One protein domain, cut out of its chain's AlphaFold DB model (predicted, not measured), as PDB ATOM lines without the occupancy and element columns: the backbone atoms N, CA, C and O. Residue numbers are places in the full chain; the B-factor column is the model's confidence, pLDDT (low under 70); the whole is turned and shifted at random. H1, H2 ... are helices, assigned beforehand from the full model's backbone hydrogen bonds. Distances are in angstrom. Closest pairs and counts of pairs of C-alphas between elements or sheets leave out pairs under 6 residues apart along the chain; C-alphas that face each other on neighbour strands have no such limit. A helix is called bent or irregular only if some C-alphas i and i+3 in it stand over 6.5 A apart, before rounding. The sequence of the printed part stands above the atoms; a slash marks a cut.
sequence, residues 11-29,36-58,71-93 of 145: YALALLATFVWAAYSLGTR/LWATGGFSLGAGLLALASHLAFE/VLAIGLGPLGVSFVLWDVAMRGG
ATOM      1  N   TYR A  11     131.458 104.969  91.276       86.62
ATOM      2  CA  TYR A  11     131.708 104.065  90.151       86.62
ATOM      3  C   TYR A  11     132.301 102.727  90.606       86.62
ATOM      4  O   TYR A  11     131.879 101.680  90.117       86.62
ATOM      5  N   ALA A  12     133.219 102.736  91.577       86.06
ATOM      6  CA  ALA A  12     133.774 101.515  92.157       86.06
ATOM      7  C   ALA A  12     132.697 100.682  92.872       86.06
ATOM      8  O   ALA A  12     132.610  99.473  92.657       86.06
ATOM      9  N   LEU A  13     131.831 101.325  93.662       86.44
ATOM     10  CA  LEU A  13     130.704 100.662  94.322       86.44
ATOM     11  C   LEU A  13     129.684 100.114  93.314       86.44
ATOM     12  O   LEU A  13     129.204  98.997  93.487       86.44
ATOM     13  N   ALA A  14     129.390 100.846  92.236       87.38
ATOM     14  CA  ALA A  14     128.495 100.383  91.175       87.38
ATOM     15  C   ALA A  14     129.054  99.151  90.442       87.38
ATOM     16  O   ALA A  14     128.315  98.200  90.167       87.38
ATOM     17  N   LEU A  15     130.363  99.132  90.166       86.88
ATOM     18  CA  LEU A  15     131.033  97.958  89.606       86.88
ATOM     19  C   LEU A  15     130.947  96.775  90.569       86.88
ATOM     20  O   LEU A  15     130.520  95.698  90.157       86.88
ATOM     21  N   LEU A  16     131.274  96.975  91.847       88.50
ATOM     22  CA  LEU A  16     131.183  95.925  92.861       88.50
ATOM     23  C   LEU A  16     129.762  95.354  92.954       88.50
ATOM     24  O   LEU A  16     129.591  94.139  92.925       88.50
ATOM     25  N   ALA A  17     128.741  96.213  92.989       87.44
ATOM     26  CA  ALA A  17     127.340  95.796  93.009       87.44
ATOM     27  C   ALA A  17     126.968  94.973  91.765       87.44
ATOM     28  O   ALA A  17     126.303  93.943  91.881       87.44
ATOM     29  N   THR A  18     127.453  95.377  90.588       86.69
ATOM     30  CA  THR A  18     127.246  94.635  89.335       86.69
ATOM     31  C   THR A  18     127.888  93.250  89.403       86.69
ATOM     32  O   THR A  18     127.255  92.260  89.036       86.69
ATOM     33  N   PHE A  19     129.116  93.152  89.921       87.31
ATOM     34  CA  PHE A  19     129.804  91.872  90.105       87.31
ATOM     35  C   PHE A  19     129.089  90.967  91.108       87.31
ATOM     36  O   PHE A  19     128.890  89.791  90.813       87.31
ATOM     37  N   VAL A  20     128.662  91.498  92.256       86.50
ATOM     38  CA  VAL A  20     127.903  90.741  93.265       86.50
ATOM     39  C   VAL A  20     126.604  90.205  92.663       86.50
ATOM     40  O   VAL A  20     126.294  89.024  92.814       86.50
ATOM     41  N   TRP A  21     125.874  91.042  91.924       84.56
ATOM     42  CA  TRP A  21     124.620  90.644  91.288       84.56
ATOM     43  C   TRP A  21     124.813  89.599  90.182       84.56
ATOM     44  O   TRP A  21     124.047  88.633  90.089       84.56
ATOM     45  N   ALA A  22     125.852  89.755  89.358       83.44
ATOM     46  CA  ALA A  22     126.199  88.796  88.314       83.44
ATOM     47  C   ALA A  22     126.644  87.453  88.912       83.44
ATOM     48  O   ALA A  22     126.180  86.402  88.473       83.44
ATOM     49  N   ALA A  23     127.488  87.485  89.948       84.31
ATOM     50  CA  ALA A  23     127.938  86.296  90.660       84.31
ATOM     51  C   ALA A  23     126.769  85.554  91.315       84.31
ATOM     52  O   ALA A  23     126.705  84.334  91.210       84.31
ATOM     53  N   TYR A  24     125.812  86.267  91.918       80.94
ATOM     54  CA  TYR A  24     124.577  85.671  92.434       80.94
ATOM     55  C   TYR A  24     123.750  85.016  91.317       80.94
ATOM     56  O   TYR A  24     123.411  83.838  91.409       80.94
ATOM     57  N   SER A  25     123.474  85.753  90.237       80.88
ATOM     58  CA  SER A  25     122.590  85.302  89.151       80.88
ATOM     59  C   SER A  25     123.148  84.107  88.376       80.88
ATOM     60  O   SER A  25     122.396  83.224  87.976       80.88
ATOM     61  N   LEU A  26     124.464  84.062  88.150       75.94
ATOM     62  CA  LEU A  26     125.104  82.915  87.504       75.94
ATOM     63  C   LEU A  26     125.376  81.803  88.516       75.94
ATOM     64  O   LEU A  26     125.212  80.636  88.176       75.94
ATOM     65  N   GLY A  27     125.769  82.154  89.743       70.25
ATOM     66  CA  GLY A  27     126.130  81.235  90.822       70.25
ATOM     67  C   GLY A  27     125.010  80.270  91.190       70.25
ATOM     68  O   GLY A  27     125.272  79.082  91.354       70.25
ATOM     69  N   THR A  28     123.753  80.721  91.206       67.31
ATOM     70  CA  THR A  28     122.568  79.870  91.456       67.31
ATOM     71  C   THR A  28     122.422  78.697  90.481       67.31
ATOM     72  O   THR A  28     121.744  77.718  90.804       67.31
ATOM     73  N   ARG A  29     123.091  78.754  89.322       66.12
ATOM     74  CA  ARG A  29     123.152  77.683  88.317       66.12
ATOM     75  C   ARG A  29     124.220  76.622  88.612       66.12
ATOM     76  O   ARG A  29     124.101  75.503  88.125       66.12
ATOM     77  N   LEU A  36     113.455  75.697  97.490       64.88
ATOM     78  CA  LEU A  36     112.993  77.090  97.331       64.88
ATOM     79  C   LEU A  36     113.210  77.949  98.599       64.88
ATOM     80  O   LEU A  36     113.396  79.162  98.531       64.88
ATOM     81  N   TRP A  37     113.239  77.295  99.762       67.12
ATOM     82  CA  TRP A  37     113.515  77.877 101.073       67.12
ATOM     83  C   TRP A  37     114.896  78.535 101.211       67.12
ATOM     84  O   TRP A  37     115.045  79.449 102.023       67.12
ATOM     85  N   ALA A  38     115.905  78.139 100.427       70.62
ATOM     86  CA  ALA A  38     117.241  78.730 100.547       70.62
ATOM     87  C   ALA A  38     117.274  80.197 100.088       70.62
ATOM     88  O   ALA A  38     117.991  81.003 100.675       70.62
ATOM     89  N   THR A  39     116.445  80.572  99.108       73.00
ATOM     90  CA  THR A  39     116.292  81.966  98.655       73.00
ATOM     91  C   THR A  39     115.788  82.863  99.790       73.00
ATOM     92  O   THR A  39     116.266  83.987  99.963       73.00
ATOM     93  N   GLY A  40     114.898  82.335 100.638       73.38
ATOM     94  CA  GLY A  40     114.474  82.992 101.876       73.38
ATOM     95  C   GLY A  40     115.623  83.162 102.874       73.38
ATOM     96  O   GLY A  40     115.784  84.238 103.442       73.38
ATOM     97  N   GLY A  41     116.474  82.142 103.027       77.12
ATOM     98  CA  GLY A  41     117.676  82.205 103.867       77.12
ATOM     99  C   GLY A  41     118.679  83.274 103.421       77.12
ATOM    100  O   GLY A  41     119.147  84.055 104.249       77.12
ATOM    101  N   PHE A  42     118.958  83.379 102.118       79.12
ATOM    102  CA  PHE A  42     119.818  84.441 101.580       79.12
ATOM    103  C   PHE A  42     119.218  85.833 101.795       79.12
ATOM    104  O   PHE A  42     119.934  86.757 102.174       79.12
ATOM    105  N   SER A  43     117.901  85.966 101.620       81.12
ATOM    106  CA  SER A  43     117.182  87.226 101.843       81.12
ATOM    107  C   SER A  43     117.218  87.647 103.315       81.12
ATOM    108  O   SER A  43     117.427  88.819 103.614       81.12
ATOM    109  N   LEU A  44     117.095  86.692 104.244       80.50
ATOM    110  CA  LEU A  44     117.267  86.937 105.679       80.50
ATOM    111  C   LEU A  44     118.700  87.357 106.018       80.50
ATOM    112  O   LEU A  44     118.887  88.328 106.746       80.50
ATOM    113  N   GLY A  45     119.707  86.673 105.468       84.00
ATOM    114  CA  GLY A  45     121.111  87.047 105.656       84.00
ATOM    115  C   GLY A  45     121.411  88.458 105.144       84.00
ATOM    116  O   GLY A  45     122.026  89.255 105.852       84.00
ATOM    117  N   ALA A  46     120.912  88.798 103.953       84.44
ATOM    118  CA  ALA A  46     121.029  90.139 103.385       84.44
ATOM    119  C   ALA A  46     120.295  91.192 104.233       84.44
ATOM    120  O   ALA A  46     120.840  92.267 104.475       84.44
ATOM    121  N   GLY A  47     119.100  90.876 104.739       83.31
ATOM    122  CA  GLY A  47     118.343  91.751 105.636       83.31
ATOM    123  C   GLY A  47     119.070  92.021 106.955       83.31
ATOM    124  O   GLY A  47     119.150  93.168 107.388       83.31
ATOM    125  N   LEU A  48     119.665  90.992 107.564       87.00
ATOM    126  CA  LEU A  48     120.485  91.142 108.771       87.00
ATOM    127  C   LEU A  48     121.730  91.991 108.513       87.00
ATOM    128  O   LEU A  48     122.062  92.851 109.327       87.00
ATOM    129  N   LEU A  49     122.395  91.793 107.372       86.94
ATOM    130  CA  LEU A  49     123.552  92.598 106.988       86.94
ATOM    131  C   LEU A  49     123.170  94.063 106.731       86.94
ATOM    132  O   LEU A  49     123.907  94.967 107.126       86.94
ATOM    133  N   ALA A  50     122.008  94.311 106.120       85.75
ATOM    134  CA  ALA A  50     121.470  95.654 105.930       85.75
ATOM    135  C   ALA A  50     121.147  96.329 107.273       85.75
ATOM    136  O   ALA A  50     121.523  97.479 107.478       85.75
ATOM    137  N   LEU A  51     120.542  95.602 108.221       85.38
ATOM    138  CA  LEU A  51     120.309  96.071 109.593       85.38
ATOM    139  C   LEU A  51     121.617  96.404 110.317       85.38
ATOM    140  O   LEU A  51     121.733  97.471 110.917       85.38
ATOM    141  N   ALA A  52     122.619  95.527 110.231       87.31
ATOM    142  CA  ALA A  52     123.938  95.773 110.809       87.31
ATOM    143  C   ALA A  52     124.611  97.007 110.187       87.31
ATOM    144  O   ALA A  52     125.204  97.809 110.902       87.31
ATOM    145  N   SER A  53     124.464  97.191 108.872       87.50
ATOM    146  CA  SER A  53     124.984  98.361 108.157       87.50
ATOM    147  C   SER A  53     124.260  99.644 108.570       87.50
ATOM    148  O   SER A  53     124.915 100.644 108.844       87.50
ATOM    149  N   HIS A  54     122.932  99.619 108.702       84.44
ATOM    150  CA  HIS A  54     122.154 100.761 109.190       84.44
ATOM    151  C   HIS A  54     122.590 101.164 110.607       84.44
ATOM    152  O   HIS A  54     122.828 102.338 110.866       84.44
ATOM    153  N   LEU A  55     122.805 100.196 111.504       83.88
ATOM    154  CA  LEU A  55     123.300 100.464 112.859       83.88
ATOM    155  C   LEU A  55     124.735 101.018 112.899       83.88
ATOM    156  O   LEU A  55     125.083 101.710 113.854       83.88
ATOM    157  N   ALA A  56     125.568 100.686 111.907       86.88
ATOM    158  CA  ALA A  56     126.968 101.101 111.844       86.88
ATOM    159  C   ALA A  56     127.175 102.463 111.158       86.88
ATOM    160  O   ALA A  56     128.079 103.200 111.548       86.88
ATOM    161  N   PHE A  57     126.370 102.789 110.142       84.81
ATOM    162  CA  PHE A  57     126.604 103.937 109.258       84.81
ATOM    163  C   PHE A  57     125.522 105.020 109.319       84.81
ATOM    164  O   PHE A  57     125.805 106.158 108.946       84.81
ATOM    165  N   GLU A  58     124.308 104.711 109.783       80.88
ATOM    166  CA  GLU A  58     123.182 105.648 109.754       80.88
ATOM    167  C   GLU A  58     122.682 106.057 111.154       80.88
ATOM    168  O   GLU A  58     122.787 105.305 112.127       80.88
ATOM    169  N   VAL A  71     106.540  97.831 105.531       87.00
ATOM    170  CA  VAL A  71     107.795  97.094 105.315       87.00
ATOM    171  C   VAL A  71     107.516  95.599 105.189       87.00
ATOM    172  O   VAL A  71     107.982  94.964 104.244       87.00
ATOM    173  N   LEU A  72     106.702  95.041 106.091       87.00
ATOM    174  CA  LEU A  72     106.306  93.636 106.025       87.00
ATOM    175  C   LEU A  72     105.456  93.343 104.787       87.00
ATOM    176  O   LEU A  72     105.710  92.354 104.107       87.00
ATOM    177  N   ALA A  73     104.491  94.204 104.453       90.12
ATOM    178  CA  ALA A  73     103.632  94.016 103.285       90.12
ATOM    179  C   ALA A  73     104.426  94.007 101.968       90.12
ATOM    180  O   ALA A  73     104.204  93.142 101.120       90.12
ATOM    181  N   ILE A  74     105.378  94.930 101.800       88.75
ATOM    182  CA  ILE A  74     106.230  95.002 100.603       88.75
ATOM    183  C   ILE A  74     107.246  93.856 100.596       88.75
ATOM    184  O   ILE A  74     107.462  93.245  99.550       88.75
ATOM    185  N   GLY A  75     107.831  93.544 101.757       84.88
ATOM    186  CA  GLY A  75     108.829  92.493 101.934       84.88
ATOM    187  C   GLY A  75     108.288  91.092 101.656       84.88
ATOM    188  O   GLY A  75     108.847  90.381 100.824       84.88
ATOM    189  N   LEU A  76     107.187  90.701 102.308       83.50
ATOM    190  CA  LEU A  76     106.554  89.391 102.094       83.50
ATOM    191  C   LEU A  76     105.781  89.313 100.772       83.50
ATOM    192  O   LEU A  76     105.654  88.227 100.214       83.50
ATOM    193  N   GLY A  77     105.242  90.436 100.292       84.38
ATOM    194  CA  GLY A  77     104.452  90.489  99.068       84.38
ATOM    195  C   GLY A  77     105.329  90.636  97.818       84.38
ATOM    196  O   GLY A  77     106.000  89.684  97.416       84.38
ATOM    197  N   PRO A  78     105.319  91.803  97.155       85.00
ATOM    198  CA  PRO A  78     105.939  91.977  95.846       85.00
ATOM    199  C   PRO A  78     107.452  91.740  95.851       85.00
ATOM    200  O   PRO A  78     107.960  91.143  94.904       85.00
ATOM    201  N   LEU A  79     108.177  92.158  96.895       85.38
ATOM    202  CA  LEU A  79     109.634  92.017  96.937       85.38
ATOM    203  C   LEU A  79     110.039  90.542  97.050       85.38
ATOM    204  O   LEU A  79     110.781  90.043  96.205       85.38
ATOM    205  N   GLY A  80     109.512  89.828  98.048       83.44
ATOM    206  CA  GLY A  80     109.818  88.417  98.279       83.44
ATOM    207  C   GLY A  80     109.417  87.523  97.106       83.44
ATOM    208  O   GLY A  80     110.223  86.715  96.641       83.44
ATOM    209  N   VAL A  81     108.209  87.715  96.561       85.25
ATOM    210  CA  VAL A  81     107.736  86.959  95.388       85.25
ATOM    211  C   VAL A  81     108.631  87.206  94.171       85.25
ATOM    212  O   VAL A  81     108.944  86.259  93.449       85.25
ATOM    213  N   SER A  82     109.107  88.439  93.966       86.50
ATOM    214  CA  SER A  82     110.003  88.768  92.849       86.50
ATOM    215  C   SER A  82     111.342  88.033  92.937       86.50
ATOM    216  O   SER A  82     111.813  87.515  91.927       86.50
ATOM    217  N   PHE A  83     111.942  87.930  94.129       83.38
ATOM    218  CA  PHE A  83     113.201  87.195  94.317       83.38
ATOM    219  C   PHE A  83     113.048  85.693  94.074       83.38
ATOM    220  O   PHE A  83     113.906  85.083  93.434       83.38
ATOM    221  N   VAL A  84     111.950  85.097  94.543       82.94
ATOM    222  CA  VAL A  84     111.653  83.681  94.288       82.94
ATOM    223  C   VAL A  84     111.438  83.440  92.794       82.94
ATOM    224  O   VAL A  84     112.012  82.508  92.234       82.94
ATOM    225  N   LEU A  85     110.662  84.300  92.129       85.31
ATOM    226  CA  LEU A  85     110.430  84.210  90.689       85.31
ATOM    227  C   LEU A  85     111.732  84.365  89.892       85.31
ATOM    228  O   LEU A  85     111.940  83.642  88.920       85.31
ATOM    229  N   TRP A  86     112.622  85.263  90.322       84.25
ATOM    230  CA  TRP A  86     113.944  85.447  89.723       84.25
ATOM    231  C   TRP A  86     114.810  84.189  89.838       84.25
ATOM    232  O   TRP A  86     115.385  83.756  88.842       84.25
ATOM    233  N   ASP A  87     114.865  83.563  91.020       83.50
ATOM    234  CA  ASP A  87     115.609  82.311  91.231       83.50
ATOM    235  C   ASP A  87     115.055  81.173  90.356       83.50
ATOM    236  O   ASP A  87     115.807  80.487  89.660       83.50
ATOM    237  N   VAL A  88     113.727  81.031  90.297       81.31
ATOM    238  CA  VAL A  88     113.057  80.048  89.430       81.31
ATOM    239  C   VAL A  88     113.373  80.300  87.952       81.31
ATOM    240  O   VAL A  88     113.697  79.359  87.225       81.31
ATOM    241  N   ALA A  89     113.341  81.556  87.501       83.06
ATOM    242  CA  ALA A  89     113.655  81.924  86.121       83.06
ATOM    243  C   ALA A  89     115.128  81.652  85.761       83.06
ATOM    244  O   ALA A  89     115.406  81.124  84.682       83.06
ATOM    245  N   MET A  90     116.067  81.958  86.664       79.19
ATOM    246  CA  MET A  90     117.503  81.694  86.476       79.19
ATOM    247  C   MET A  90     117.815  80.198  86.358       79.19
ATOM    248  O   MET A  90     118.690  79.805  85.581       79.19
ATOM    249  N   ARG A  91     117.089  79.357  87.103       74.75
ATOM    250  CA  ARG A  91     117.272  77.897  87.109       74.75
ATOM    251  C   ARG A  91     116.599  77.195  85.941       74.75
ATOM    252  O   ARG A  91     117.181  76.277  85.374       74.75
ATOM    253  N   GLY A  92     115.377  77.605  85.603       72.75
ATOM    254  CA  GLY A  92     114.567  76.965  84.566       72.75
ATOM    255  C   GLY A  92     114.855  77.451  83.143       72.75
ATOM    256  O   GLY A  92     114.519  76.756  82.189       72.75
ATOM    257  N   GLY A  93     115.462  78.630  82.981       72.81
ATOM    258  CA  GLY A  93     115.629  79.290  81.685       72.81
ATOM    259  C   GLY A  93     117.075  79.501  81.232       72.81
ATOM    260  O   GLY A  93     118.063  79.189  81.909       72.81
TER     261      GLY A  93
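AT A GLANCE: This is residues 11 to 29, 36 to 58 and 71 to 93 of the 145 residues of the protein "EamA domain-containing protein" of Cupriavidus taiwanensis (UniProt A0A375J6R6). Three long helices make an open, loose frame: H1 and H2 run in nearly opposite directions with a gap between them, and H3 crosses steeply past one end of each, where residues 25 to 26 of H1 and residue 39 of H2 touch the later part of H3, residues 83 to 90. From there the other parts of H1 and H2 reach away from H3, and residues 11 to 23, which belong to H1, and residues 44 to 58, of which 44 to 57 belong to H2, stick out free. The printed part has 65 residues with three named helices, in the order H1, H2, H3, and no named strand; the class is all helix. The whole is loose, with a radius of gyration of the C-alphas of 13.5 A, and its outline is flat, spanning 39 by 32 by 17 A.

HOW THE PARTS SIT: H3, residues 71 to 92, is the longest helix by residues. It is irregular, but only just: C-alphas 75 and 78 are 6.8 A apart, and its line is a rough one. H2, residues 37 to 57, only just touches H3, with 3 pairs of C-alphas within 8 A. H2 touches H3 with residue 39 alone, and H3 touches H2 with residues 83 to 87 alone; the closest C-alphas of the two, those of Thr 39 and Val 84, are 6.6 A apart. H2 and H3 run opposite ways at a steep tilt of 51 degrees, centre to centre 15.1 A. H1, residues 11 to 27, also only just touches H3, again with 3 pairs of C-alphas within 8 A. H1 touches H3 with residues 25 to 26 alone, and H3 touches H1 with residues 87 to 90 alone; the closest C-alphas of the two, those of Ser 25 and Met 90, are 6.8 A apart. H1 and H3 run the same way at a steep tilt of 60 degrees, centre to centre 18.9 A. H1 and H2 are apart. In H1 and H2 every O i to N i+4 pair is within hydrogen-bond range; in H3 15 of 18 are.

IN THESE COORDINATES: H3 runs from C-alpha 71 at (107.795, 97.094, 105.315) to C-alpha 92 at (114.567, 76.965, 84.566), 29.7 A. H2 measures 30.3 A from C-alpha 37 to C-alpha 57. H1 begins with C-alpha 11 at (131.708, 104.065, 90.151) and is 23.5 A long from first to last C-alpha.

THE WHOLE: The two C-alphas farthest apart, those of Glu 58 and Gly 93, are 39.2 A apart. Residues 30 to 35 are not printed, and C-alphas 29 and 36 are 13.6 A apart across that cut, in the link from H1 to H2. Residues 59 to 70 are not printed either, and C-alphas 58 and 71 are 18.2 A apart across that cut, in the link from H2 to H3. The mean pLDDT of the printed part is 82.1; residues 28 to 29 and 36 to 37 are under 70.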